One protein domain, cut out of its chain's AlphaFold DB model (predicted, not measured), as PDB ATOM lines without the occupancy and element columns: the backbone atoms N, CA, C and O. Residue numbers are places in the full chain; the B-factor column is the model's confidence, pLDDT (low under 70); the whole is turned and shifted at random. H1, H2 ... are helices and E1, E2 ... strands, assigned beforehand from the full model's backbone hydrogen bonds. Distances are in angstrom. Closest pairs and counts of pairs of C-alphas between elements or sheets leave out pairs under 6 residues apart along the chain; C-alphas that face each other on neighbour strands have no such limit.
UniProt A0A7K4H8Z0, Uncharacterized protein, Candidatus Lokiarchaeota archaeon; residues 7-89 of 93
ATOM      1  N   VAL A   7       3.858 -27.532 100.133       87.81
ATOM      2  CA  VAL A   7       3.729 -28.061 101.488       87.81
ATOM      3  C   VAL A   7       2.488 -28.933 101.532       87.81
ATOM      4  O   VAL A   7       1.408 -28.488 101.144       87.81
ATOM      5  N   LEU A   8       2.639 -30.170 102.003       89.88
ATOM      6  CA  LEU A   8       1.509 -31.038 102.305       89.88
ATOM      7  C   LEU A   8       0.963 -30.654 103.678       89.88
ATOM      8  O   LEU A   8       1.662 -30.777 104.691       89.88
ATOM      9  N   CYS A   9      -0.292 -30.229 103.715       90.56
ATOM     10  CA  CYS A   9      -0.958 -29.805 104.933       90.56
ATOM     11  C   CYS A   9      -2.381 -30.347 105.030       90.56
ATOM     12  O   CYS A   9      -3.022 -30.708 104.041       90.56
ATOM     13  N   GLU A  10      -2.876 -30.359 106.254       92.12
ATOM     14  CA  GLU A  10      -4.274 -30.528 106.589       92.12
ATOM     15  C   GLU A  10      -4.817 -29.200 107.107       92.12
ATOM     16  O   GLU A  10      -4.207 -28.561 107.964       92.12
ATOM     17  N   ILE A  11      -5.946 -28.773 106.556       93.06
ATOM     18  CA  ILE A  11      -6.613 -27.525 106.902       93.06
ATOM     19  C   ILE A  11      -7.931 -27.877 107.569       93.06
ATOM     20  O   ILE A  11      -8.806 -28.464 106.928       93.06
ATOM     21  N   ILE A  12      -8.077 -27.488 108.830       93.62
ATOM     22  CA  ILE A  12      -9.325 -27.577 109.581       93.62
ATOM     23  C   ILE A  12     -10.004 -26.215 109.478       93.62
ATOM     24  O   ILE A  12      -9.423 -25.189 109.835       93.62
ATOM     25  N   PHE A  13     -11.230 -26.190 108.969       94.19
ATOM     26  CA  PHE A  13     -11.953 -24.950 108.709       94.19
ATOM     27  C   PHE A  13     -13.458 -25.130 108.887       94.19
ATOM     28  O   PHE A  13     -13.993 -26.241 108.840       94.19
ATOM     29  N   LYS A  14     -14.162 -24.019 109.087       95.06
ATOM     30  CA  LYS A  14     -15.622 -23.994 109.077       95.06
ATOM     31  C   LYS A  14     -16.111 -23.889 107.634       95.06
ATOM     32  O   LYS A  14     -15.895 -22.879 106.977       95.06
ATOM     33  N   ASP A  15     -16.801 -24.908 107.131       90.31
ATOM     34  CA  ASP A  15     -17.438 -24.822 105.817       90.31
ATOM     35  C   ASP A  15     -18.596 -23.817 105.890       90.31
ATOM     36  O   ASP A  15     -19.625 -24.090 106.509       90.31
ATOM     37  N   HIS A  16     -18.446 -22.646 105.269       82.19
ATOM     38  CA  HIS A  16     -19.466 -21.596 105.292       82.19
ATOM     39  C   HIS A  16     -20.795 -22.008 104.638       82.19
ATOM     40  O   HIS A  16     -21.826 -21.416 104.951       82.19
ATOM     41  N   LYS A  17     -20.806 -23.007 103.743       84.25
ATOM     42  CA  LYS A  17     -22.037 -23.485 103.092       84.25
ATOM     43  C   LYS A  17     -22.833 -24.394 104.011       84.25
ATOM     44  O   LYS A  17     -24.059 -24.343 104.016       84.25
ATOM     45  N   LEU A  18     -22.133 -25.248 104.750       85.44
ATOM     46  CA  LEU A  18     -22.745 -26.273 105.593       85.44
ATOM     47  C   LEU A  18     -22.821 -25.858 107.070       85.44
ATOM     48  O   LEU A  18     -23.563 -26.460 107.839       85.44
ATOM     49  N   GLY A  19     -22.057 -24.845 107.477       88.56
ATOM     50  CA  GLY A  19     -21.938 -24.384 108.860       88.56
ATOM     51  C   GLY A  19     -21.181 -25.345 109.783       88.56
ATOM     52  O   GLY A  19     -21.139 -25.101 110.989       88.56
ATOM     53  N   VAL A  20     -20.590 -26.414 109.243       94.12
ATOM     54  CA  VAL A  20     -19.910 -27.473 110.004       94.12
ATOM     55  C   VAL A  20     -18.395 -27.327 109.937       94.12
ATOM     56  O   VAL A  20     -17.847 -26.840 108.950       94.12
ATOM     57  N   ILE A  21     -17.711 -27.777 110.987       95.62
ATOM     58  CA  ILE A  21     -16.254 -27.916 110.969       95.62
ATOM     59  C   ILE A  21     -15.912 -29.125 110.104       95.62
ATOM     60  O   ILE A  21     -16.469 -30.207 110.288       95.62
ATOM     61  N   THR A  22     -15.002 -28.932 109.161       94.69
ATOM     62  CA  THR A  22     -14.508 -29.979 108.274       94.69
ATOM     63  C   THR A  22     -12.996 -29.867 108.123       94.69
ATOM     64  O   THR A  22     -12.381 -28.885 108.541       94.69
ATOM     65  N   THR A  23     -12.393 -30.896 107.540       94.12
ATOM     66  CA  THR A  23     -10.960 -30.951 107.268       94.12
ATOM     67  C   THR A  23     -10.710 -31.239 105.796       94.12
ATOM     68  O   THR A  23     -11.499 -31.919 105.128       94.12
ATOM     69  N   ARG A  24      -9.608 -30.710 105.265       92.56
ATOM     70  CA  ARG A  24      -9.129 -31.034 103.926       92.56
ATOM     71  C   ARG A  24      -7.620 -31.193 103.925       92.56
ATOM     72  O   ARG A  24      -6.899 -30.318 104.389       92.56
ATOM     73  N   ILE A  25      -7.164 -32.290 103.333       92.12
ATOM     74  CA  ILE A  25      -5.747 -32.595 103.146       92.12
ATOM     75  C   ILE A  25      -5.380 -32.334 101.688       92.12
ATOM     76  O   ILE A  25      -6.115 -32.723 100.779       92.12
ATOM     77  N   GLY A  26      -4.236 -31.698 101.470       91.00
ATOM     78  CA  GLY A  26      -3.708 -31.442 100.137       91.00
ATOM     79  C   GLY A  26      -2.437 -30.609 100.176       91.00
ATOM     80  O   GLY A  26      -1.888 -30.319 101.241       91.00
ATOM     81  N   THR A  27      -1.962 -30.235  98.999       91.50
ATOM     82  CA  THR A  27      -0.748 -29.440  98.846       91.50
ATOM     83  C   THR A  27      -1.075 -27.981  98.564       91.50
ATOM     84  O   THR A  27      -1.957 -27.673  97.766       91.50
ATOM     85  N   ILE A  28      -0.346 -27.070  99.200       90.62
ATOM     86  CA  ILE A  28      -0.407 -25.627  98.936       90.62
ATOM     87  C   ILE A  28       0.990 -25.111  98.596       90.62
ATOM     88  O   ILE A  28       1.992 -25.773  98.867       90.62
ATOM     89  N   GLU A  29       1.084 -23.915  98.025       89.88
ATOM     90  CA  GLU A  29       2.376 -23.227  97.917       89.88
ATOM     91  C   GLU A  29       2.823 -22.705  99.290       89.88
ATOM     92  O   GLU A  29       2.040 -22.079 100.000       89.88
ATOM     93  N   GLU A  30       4.096 -22.896  99.653       86.19
ATOM     94  CA  GLU A  30       4.667 -22.431 100.933       86.19
ATOM     95  C   GLU A  30       4.477 -20.914 101.139       86.19
ATOM     96  O   GLU A  30       4.244 -20.442 102.251       86.19
ATOM     97  N   SER A  31       4.505 -20.142 100.047       86.56
ATOM     98  CA  SER A  31       4.237 -18.699 100.044       86.56
ATOM     99  C   SER A  31       2.873 -18.357 100.650       86.56
ATOM    100  O   SER A  31       2.745 -17.324 101.309       86.56
ATOM    101  N   GLN A  32       1.874 -19.230 100.484       89.06
ATOM    102  CA  GLN A  32       0.532 -19.006 101.006       89.06
ATOM    103  C   GLN A  32       0.505 -19.033 102.537       89.06
ATOM    104  O   GLN A  32      -0.190 -18.209 103.130       89.06
ATOM    105  N   LEU A  33       1.324 -19.873 103.184       84.50
ATOM    106  CA  LEU A  33       1.452 -19.906 104.650       84.50
ATOM    107  C   LEU A  33       1.941 -18.565 105.206       84.50
ATOM    108  O   LEU A  33       1.426 -18.076 106.210       84.50
ATOM    109  N   ILE A  34       2.894 -17.933 104.514       79.69
ATOM    110  CA  ILE A  34       3.396 -16.606 104.885       79.69
ATOM    111  C   ILE A  34       2.281 -15.571 104.697       79.69
ATOM    112  O   ILE A  34       2.031 -14.773 105.596       79.69
ATOM    113  N   THR A  35       1.553 -15.618 103.575       77.25
ATOM    114  CA  THR A  35       0.486 -14.640 103.299       77.25
ATOM    115  C   THR A  35      -0.722 -14.746 104.228       77.25
ATOM    116  O   THR A  35      -1.373 -13.733 104.478       77.25
ATOM    117  N   ILE A  36      -1.001 -15.938 104.769       76.31
ATOM    118  CA  ILE A  36      -2.038 -16.141 105.791       76.31
ATOM    119  C   ILE A  36      -1.644 -15.419 107.076       76.31
ATOM    120  O   ILE A  36      -2.465 -14.732 107.671       76.31
ATOM    121  N   SER A  37      -0.368 -15.495 107.466       67.38
ATOM    122  CA  SER A  37       0.119 -14.791 108.658       67.38
ATOM    123  C   SER A  37       0.105 -13.264 108.502       67.38
ATOM    124  O   SER A  37      -0.038 -12.545 109.488       67.38
ATOM    125  N   THR A  38       0.219 -12.759 107.266       69.19
ATOM    126  CA  THR A  38       0.234 -11.320 106.959       69.19
ATOM    127  C   THR A  38      -1.118 -10.760 106.502       69.19
ATOM    128  O   THR A  38      -1.174  -9.579 106.169       69.19
ATOM    129  N   ASN A  39      -2.192 -11.568 106.468       64.62
ATOM    130  CA  ASN A  39      -3.531 -11.190 105.971       64.62
ATOM    131  C   ASN A  39      -3.528 -10.513 104.586       64.62
ATOM    132  O   ASN A  39      -4.376  -9.676 104.287       64.62
ATOM    133  N   SER A  40      -2.559 -10.836 103.727       66.00
ATOM    134  CA  SER A  40      -2.448 -10.205 102.404       66.00
ATOM    135  C   SER A  40      -3.257 -10.920 101.319       66.00
ATOM    136  O   SER A  40      -3.390 -10.394 100.219       66.00
ATOM    137  N   ASN A  41      -3.762 -12.118 101.614       70.19
ATOM    138  CA  ASN A  41      -4.689 -12.878 100.783       70.19
ATOM    139  C   ASN A  41      -5.916 -13.236 101.619       70.19
ATOM    140  O   ASN A  41      -5.775 -13.568 102.794       70.19
ATOM    141  N   ASP A  42      -7.091 -13.237 100.996       85.25
ATOM    142  CA  ASP A  42      -8.346 -13.607 101.666       85.25
ATOM    143  C   ASP A  42      -8.600 -15.120 101.650       85.25
ATOM    144  O   ASP A  42      -9.409 -15.621 102.432       85.25
ATOM    145  N   PHE A  43      -7.908 -15.857 100.773       90.38
ATOM    146  CA  PHE A  43      -8.141 -17.280 100.549       90.38
ATOM    147  C   PHE A  43      -6.854 -18.104 100.542       90.38
ATOM    148  O   PHE A  43      -5.824 -17.666 100.025       90.38
ATOM    149  N   LEU A  44      -6.973 -19.342 101.014       91.06
ATOM    150  CA  LEU A  44      -6.032 -20.432 100.807       91.06
ATOM    151  C   LEU A  44      -6.491 -21.301  99.630       91.06
ATOM    152  O   LEU A  44      -7.659 -21.697  99.525       91.06
ATOM    153  N   LEU A  45      -5.546 -21.610  98.745       92.00
ATOM    154  CA  LEU A  45      -5.743 -22.401  97.539       92.00
ATOM    155  C   LEU A  45      -4.891 -23.663  97.592       92.00
ATOM    156  O   LEU A  45      -3.661 -23.610  97.631       92.00
ATOM    157  N   PHE A  46      -5.575 -24.795  97.513       91.69
ATOM    158  CA  PHE A  46      -4.958 -26.080  97.232       91.69
ATOM    159  C   PHE A  46      -4.525 -26.164  95.766       91.69
ATOM    160  O   PHE A  46      -5.227 -25.686  94.873       91.69
ATOM    161  N   ASN A  47      -3.390 -26.809  95.512       88.50
ATOM    162  CA  ASN A  47      -2.873 -27.045  94.166       88.50
ATOM    163  C   ASN A  47      -3.748 -28.042  93.389       88.50
ATOM    164  O   ASN A  47      -3.762 -28.050  92.153       88.50
ATOM    165  N   GLU A  48      -4.485 -28.905  94.091       86.69
ATOM    166  CA  GLU A  48      -5.403 -29.853  93.476       86.69
ATOM    167  C   GLU A  48      -6.624 -29.124  92.887       86.69
ATOM    168  O   GLU A  48      -7.425 -28.516  93.595       86.69
ATOM    169  N   LYS A  49      -6.818 -29.249  91.566       77.56
ATOM    170  CA  LYS A  49      -7.818 -28.495  90.780       77.56
ATOM    171  C   LYS A  49      -9.278 -28.634  91.231       77.56
ATOM    172  O   LYS A  49     -10.111 -27.832  90.823       77.56
ATOM    173  N   HIS A  50      -9.610 -29.665  92.003       81.69
ATOM    174  CA  HIS A  50     -10.984 -29.938  92.437       81.69
ATOM    175  C   HIS A  50     -11.328 -29.310  93.792       81.69
ATOM    176  O   HIS A  50     -12.485 -29.346  94.211       81.69
ATOM    177  N   ASN A  51     -10.347 -28.719  94.470       83.06
ATOM    178  CA  ASN A  51     -10.541 -28.126  95.779       83.06
ATOM    179  C   ASN A  51     -11.014 -26.677  95.645       83.06
ATOM    180  O   ASN A  51     -10.364 -25.842  95.021       83.06
ATOM    181  N   SER A  52     -12.163 -26.367  96.250       87.81
ATOM    182  CA  SER A  52     -12.627 -24.980  96.345       87.81
ATOM    183  C   SER A  52     -11.695 -24.153  97.243       87.81
ATOM    184  O   SER A  52     -11.216 -24.704  98.241       87.81
ATOM    185  N   PRO A  53     -11.489 -22.856  96.948       91.38
ATOM    186  CA  PRO A  53     -10.773 -21.942  97.836       91.38
ATOM    187  C   PRO A  53     -11.371 -21.938  99.246       91.38
ATOM    188  O   PRO A  53     -12.589 -22.062  99.400       91.38
ATOM    189  N   ILE A  54     -10.525 -21.775 100.260       91.44
ATOM    190  CA  ILE A  54     -10.935 -21.669 101.665       91.44
ATOM    191  C   ILE A  54     -10.682 -20.237 102.119       91.44
ATOM    192  O   ILE A  54      -9.583 -19.736 101.923       91.44
ATOM    193  N   LEU A  55     -11.679 -19.578 102.706       90.81
ATOM    194  CA  LEU A  55     -11.503 -18.253 103.302       90.81
ATOM    195  C   LEU A  55     -10.572 -18.345 104.509       90.81
ATOM    196  O   LEU A  55     -10.779 -19.182 105.383       90.81
ATOM    197  N   ASN A  56      -9.600 -17.444 104.607       89.06
ATOM    198  CA  ASN A  56      -8.660 -17.429 105.728       89.06
ATOM    199  C   ASN A  56      -9.362 -17.185 107.070       89.06
ATOM    200  O   ASN A  56      -8.953 -17.748 108.080       89.06
ATOM    201  N   SER A  57     -10.462 -16.425 107.074       88.88
ATOM    202  CA  SER A  57     -11.307 -16.219 108.258       88.88
ATOM    203  C   SER A  57     -12.007 -17.485 108.754       88.88
ATOM    204  O   SER A  57     -12.412 -17.539 109.912       88.88
ATOM    205  N   ASP A  58     -12.186 -18.477 107.879       90.62
ATOM    206  CA  ASP A  58     -12.851 -19.738 108.205       90.62
ATOM    207  C   ASP A  58     -11.856 -20.805 108.684       90.62
ATOM    208  O   ASP A  58     -12.279 -21.837 109.214       90.62
ATOM    209  N   ILE A  59     -10.548 -20.582 108.499       91.62
ATOM    210  CA  ILE A  59      -9.494 -21.501 108.933       91.62
ATOM    211  C   ILE A  59      -9.387 -21.455 110.456       91.62
ATOM    212  O   ILE A  59      -9.202 -20.403 111.062       91.62
ATOM    213  N   ILE A  60      -9.479 -22.630 111.063       92.56
ATOM    214  CA  ILE A  60      -9.333 -22.830 112.503       92.56
ATOM    215  C   ILE A  60      -7.898 -23.259 112.803       92.56
ATOM    216  O   ILE A  60      -7.276 -22.744 113.729       92.56
ATOM    217  N   GLU A  61      -7.368 -24.191 112.010       91.12
ATOM    218  CA  GLU A  61      -6.045 -24.767 112.225       91.12
ATOM    219  C   GLU A  61      -5.421 -25.249 110.909       91.12
ATOM    220  O   GLU A  61      -6.115 -25.698 109.991       91.12
ATOM    221  N   ILE A  62      -4.092 -25.159 110.833       91.31
ATOM    222  CA  ILE A  62      -3.274 -25.677 109.736       91.31
ATOM    223  C   ILE A  62      -2.239 -26.630 110.330       91.31
ATOM    224  O   ILE A  62      -1.373 -26.206 111.094       91.31
ATOM    225  N   ILE A  63      -2.295 -27.901 109.941       90.06
ATOM    226  CA  ILE A  63      -1.348 -28.936 110.362       90.06
ATOM    227  C   ILE A  63      -0.428 -29.248 109.183       90.06
ATOM    228  O   ILE A  63      -0.877 -29.679 108.121       90.06
ATOM    229  N   ILE A  64       0.877 -29.038 109.355       90.00
ATOM    230  CA  ILE A  64       1.874 -29.314 108.314       90.00
ATOM    231  C   ILE A  64       2.351 -30.762 108.456       90.00
ATOM    232  O   ILE A  64       2.987 -31.115 109.446       90.00
ATOM    233  N   HIS A  65       2.061 -31.593 107.451       83.88
ATOM    234  CA  HIS A  65       2.440 -33.012 107.434       83.88
ATOM    235  C   HIS A  65       3.841 -33.219 106.854       83.88
ATOM    236  O   HIS A  65       4.615 -34.016 107.384       83.88
ATOM    237  N   ARG A  66       4.184 -32.502 105.773       72.12
ATOM    238  CA  ARG A  66       5.534 -32.472 105.186       72.12
ATOM    239  C   ARG A  66       5.817 -31.145 104.486       72.12
ATOM    240  O   ARG A  66       5.051 -30.720 103.624       72.12
ATOM    241  N   ASP A  67       6.965 -30.552 104.795       62.88
ATOM    242  CA  ASP A  67       7.595 -29.501 103.988       62.88
ATOM    243  C   ASP A  67       8.452 -30.183 102.905       62.88
ATOM    244  O   ASP A  67       9.682 -30.299 102.995       62.88
ATOM    245  N   ASP A  68       7.772 -30.806 101.940       55.78
ATOM    246  CA  ASP A  68       8.432 -31.590 100.906       55.78
ATOM    247  C   ASP A  68       9.120 -30.638  99.912       55.78
ATOM    248  O   ASP A  68       8.564 -30.188  98.908       55.78
ATOM    249  N   ARG A  69      10.425 -30.416 100.119       48.41
ATOM    250  CA  ARG A  69      11.343 -30.203  98.992       48.41
ATOM    251  C   ARG A  69      11.061 -31.340  98.015       48.41
ATOM    252  O   ARG A  69      11.392 -32.471  98.347       48.41
ATOM    253  N   LYS A  70      10.451 -31.059  96.856       42.69
ATOM    254  CA  LYS A  70      10.227 -32.035  95.776       42.69
ATOM    255  C   LYS A  70      11.516 -32.813  95.495       42.69
ATOM    256  O   LYS A  70      12.302 -32.427  94.635       42.69
ATOM    257  N   ILE A  71      11.728 -33.933  96.175       45.16
ATOM    258  CA  ILE A  71      12.583 -34.989  95.665       45.16
ATOM    259  C   ILE A  71      11.662 -35.689  94.693       45.16
ATOM    260  O   ILE A  71      10.806 -36.484  95.082       45.16
ATOM    261  N   SER A  72      11.741 -35.280  93.426       41.56
ATOM    262  CA  SER A  72      10.947 -35.921  92.391       41.56
ATOM    263  C   SER A  72      11.192 -37.428  92.489       41.56
ATOM    264  O   SER A  72      12.335 -37.872  92.606       41.56
ATOM    265  N   VAL A  73      10.134 -38.233  92.448       46.12
ATOM    266  CA  VAL A  73      10.257 -39.701  92.462       46.12
ATOM    267  C   VAL A  73      11.155 -40.183  91.298       46.12
ATOM    268  O   VAL A  73      11.816 -41.215  91.391       46.12
ATOM    269  N   ASN A  74      11.303 -39.363  90.247       45.44
ATOM    270  CA  ASN A  74      12.265 -39.557  89.158       45.44
ATOM    271  C   ASN A  74      13.746 -39.447  89.583       45.44
ATOM    272  O   ASN A  74      14.594 -40.136  89.013       45.44
ATOM    273  N   GLU A  75      14.099 -38.641  90.588       44.09
ATOM    274  CA  GLU A  75      15.462 -38.618  91.145       44.09
ATOM    275  C   GLU A  75      15.770 -39.882  91.953       44.09
ATOM    276  O   GLU A  75      16.883 -40.402  91.878       44.09
ATOM    277  N   VAL A  76      14.787 -40.416  92.684       47.66
ATOM    278  CA  VAL A  76      14.949 -41.677  93.421       47.66
ATOM    279  C   VAL A  76      15.138 -42.831  92.436       47.66
ATOM    280  O   VAL A  76      16.117 -43.568  92.541       47.66
ATOM    281  N   ASN A  77      14.289 -42.919  91.407       43.00
ATOM    282  CA  ASN A  77      14.411 -43.945  90.370       43.00
ATOM    283  C   ASN A  77      15.718 -43.826  89.575       43.00
ATOM    284  O   ASN A  77      16.365 -44.837  89.323       43.00
ATOM    285  N   SER A  78      16.174 -42.620  89.224       50.19
ATOM    286  CA  SER A  78      17.454 -42.453  88.512       50.19
ATOM    287  C   SER A  78      18.681 -42.773  89.375       50.19
ATOM    288  O   SER A  78      19.660 -43.303  88.847       50.19
ATOM    289  N   ARG A  79      18.645 -42.518  90.693       53.81
ATOM    290  CA  ARG A  79      19.699 -42.962  91.626       53.81
ATOM    291  C   ARG A  79      19.708 -44.479  91.791       53.81
ATOM    292  O   ARG A  79      20.787 -45.063  91.745       53.81
ATOM    293  N   ILE A  80      18.538 -45.108  91.913       51.88
ATOM    294  CA  ILE A  80      18.403 -46.572  91.972       51.88
ATOM    295  C   ILE A  80      18.921 -47.207  90.672       51.88
ATOM    296  O   ILE A  80      19.775 -48.087  90.724       51.88
ATOM    297  N   ILE A  81      18.501 -46.708  89.503       52.28
ATOM    298  CA  ILE A  81      18.956 -47.207  88.194       52.28
ATOM    299  C   ILE A  81      20.468 -47.010  88.018       52.28
ATOM    300  O   ILE A  81      21.144 -47.921  87.540       52.28
ATOM    301  N   LYS A  82      21.035 -45.867  88.438       48.44
ATOM    302  CA  LYS A  82      22.495 -45.656  88.437       48.44
ATOM    303  C   LYS A  82      23.224 -46.653  89.334       48.44
ATOM    304  O   LYS A  82      24.273 -47.146  88.936       48.44
ATOM    305  N   HIS A  83      22.690 -46.958  90.517       42.56
ATOM    306  CA  HIS A  83      23.323 -47.910  91.429       42.56
ATOM    307  C   HIS A  83      23.321 -49.331  90.843       42.56
ATOM    308  O   HIS A  83      24.372 -49.966  90.799       42.56
ATOM    309  N   ILE A  84      22.189 -49.763  90.276       52.41
ATOM    310  CA  ILE A  84      22.042 -51.071  89.615       52.41
ATOM    311  C   ILE A  84      22.981 -51.180  88.402       52.41
ATOM    312  O   ILE A  84      23.732 -52.142  88.276       52.41
ATOM    313  N   THR A  85      23.024 -50.160  87.540       51.81
ATOM    314  CA  THR A  85      23.915 -50.164  86.360       51.81
ATOM    315  C   THR A  85      25.400 -50.034  86.705       51.81
ATOM    316  O   THR A  85      26.245 -50.434  85.905       51.81
ATOM    317  N   SER A  86      25.747 -49.500  87.880       56.78
ATOM    318  CA  SER A  86      27.138 -49.417  88.340       56.78
ATOM    319  C   SER A  86      27.671 -50.713  88.962       56.78
ATOM    320  O   SER A  86      28.889 -50.871  89.034       56.78
ATOM    321  N   GLN A  87      26.797 -51.639  89.378       55.69
ATOM    322  CA  GLN A  87      27.198 -52.896  90.021       55.69
ATOM    323  C   GLN A  87      27.337 -54.081  89.048       55.69
ATOM    324  O   GLN A  87      28.116 -54.986  89.336       55.69
ATOM    325  N   ASP A  88      26.718 -54.046  87.862       56.59
ATOM    326  CA  ASP A  88      26.791 -55.139  86.872       56.59
ATOM    327  C   ASP A  88      27.817 -54.905  85.745       56.59
ATOM    328  O   ASP A  88      27.535 -54.972  84.548       56.59
ATOM    329  N   LYS A  89      29.074 -54.657  86.129       50.09
ATOM    330  CA  LYS A  89      30.232 -54.910  85.249       50.09
ATOM    331  C   LYS A  89      31.180 -55.944  85.855       50.09
ATOM    332  O   LYS A  89      32.401 -55.820  85.760       50.09
TER     333      LYS A  89
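Overview. This is residues 7 to 89 of the 93 residues of an uncharacterized protein of Candidatus Lokiarchaeota archaeon (UniProt A0A7K4H8Z0). A strongly twisted sheet of three strands, short H1 and the unnamed stretch 38 to 58 make a compact body, from which residues 71 to 89, with H2, stick out as an arm. Printed are 83 residues, with E1, E2, H1, E3, H2 in chain order; the sheet runs E2, E1, E3, antiparallel, class mixed. The whole is extended, radius of gyration of the C-alphas 18.3 A, spanning 64 by 26 by 20 A.

Arrangement. E1, residues 7 to 14, forms a hairpin with E2, residues 21 to 29; N 11 and O 24 are 2.8 A apart. H1, residues 30 to 37, only grazes the sheet. E3, residues 59 to 66, is antiparallel to E1, N 10 and O 63 2.8 A apart. E2, H1 and E3 form a split strand-helix-strand unit, E1 between its same-way strands, with a right-handed crossover. H2, residues 73 to 87, is not on the sheet. Its O i to N i+4 pairs are all within hydrogen-bond range; H1 has 3 of 4.

Along the chain. E1, 21.2 A, begins at C-alpha 7 (3.729, -28.061, 101.488); H2, 21.6 A, ends at C-alpha 87 (27.198, -52.896, 90.021). E2 measures 23.2 A.

Size, cuts and confidence. The printed part has no cut. The H1 to E3 link is long. Residues 37 to 40 and 67 to 89 have pLDDT under 70.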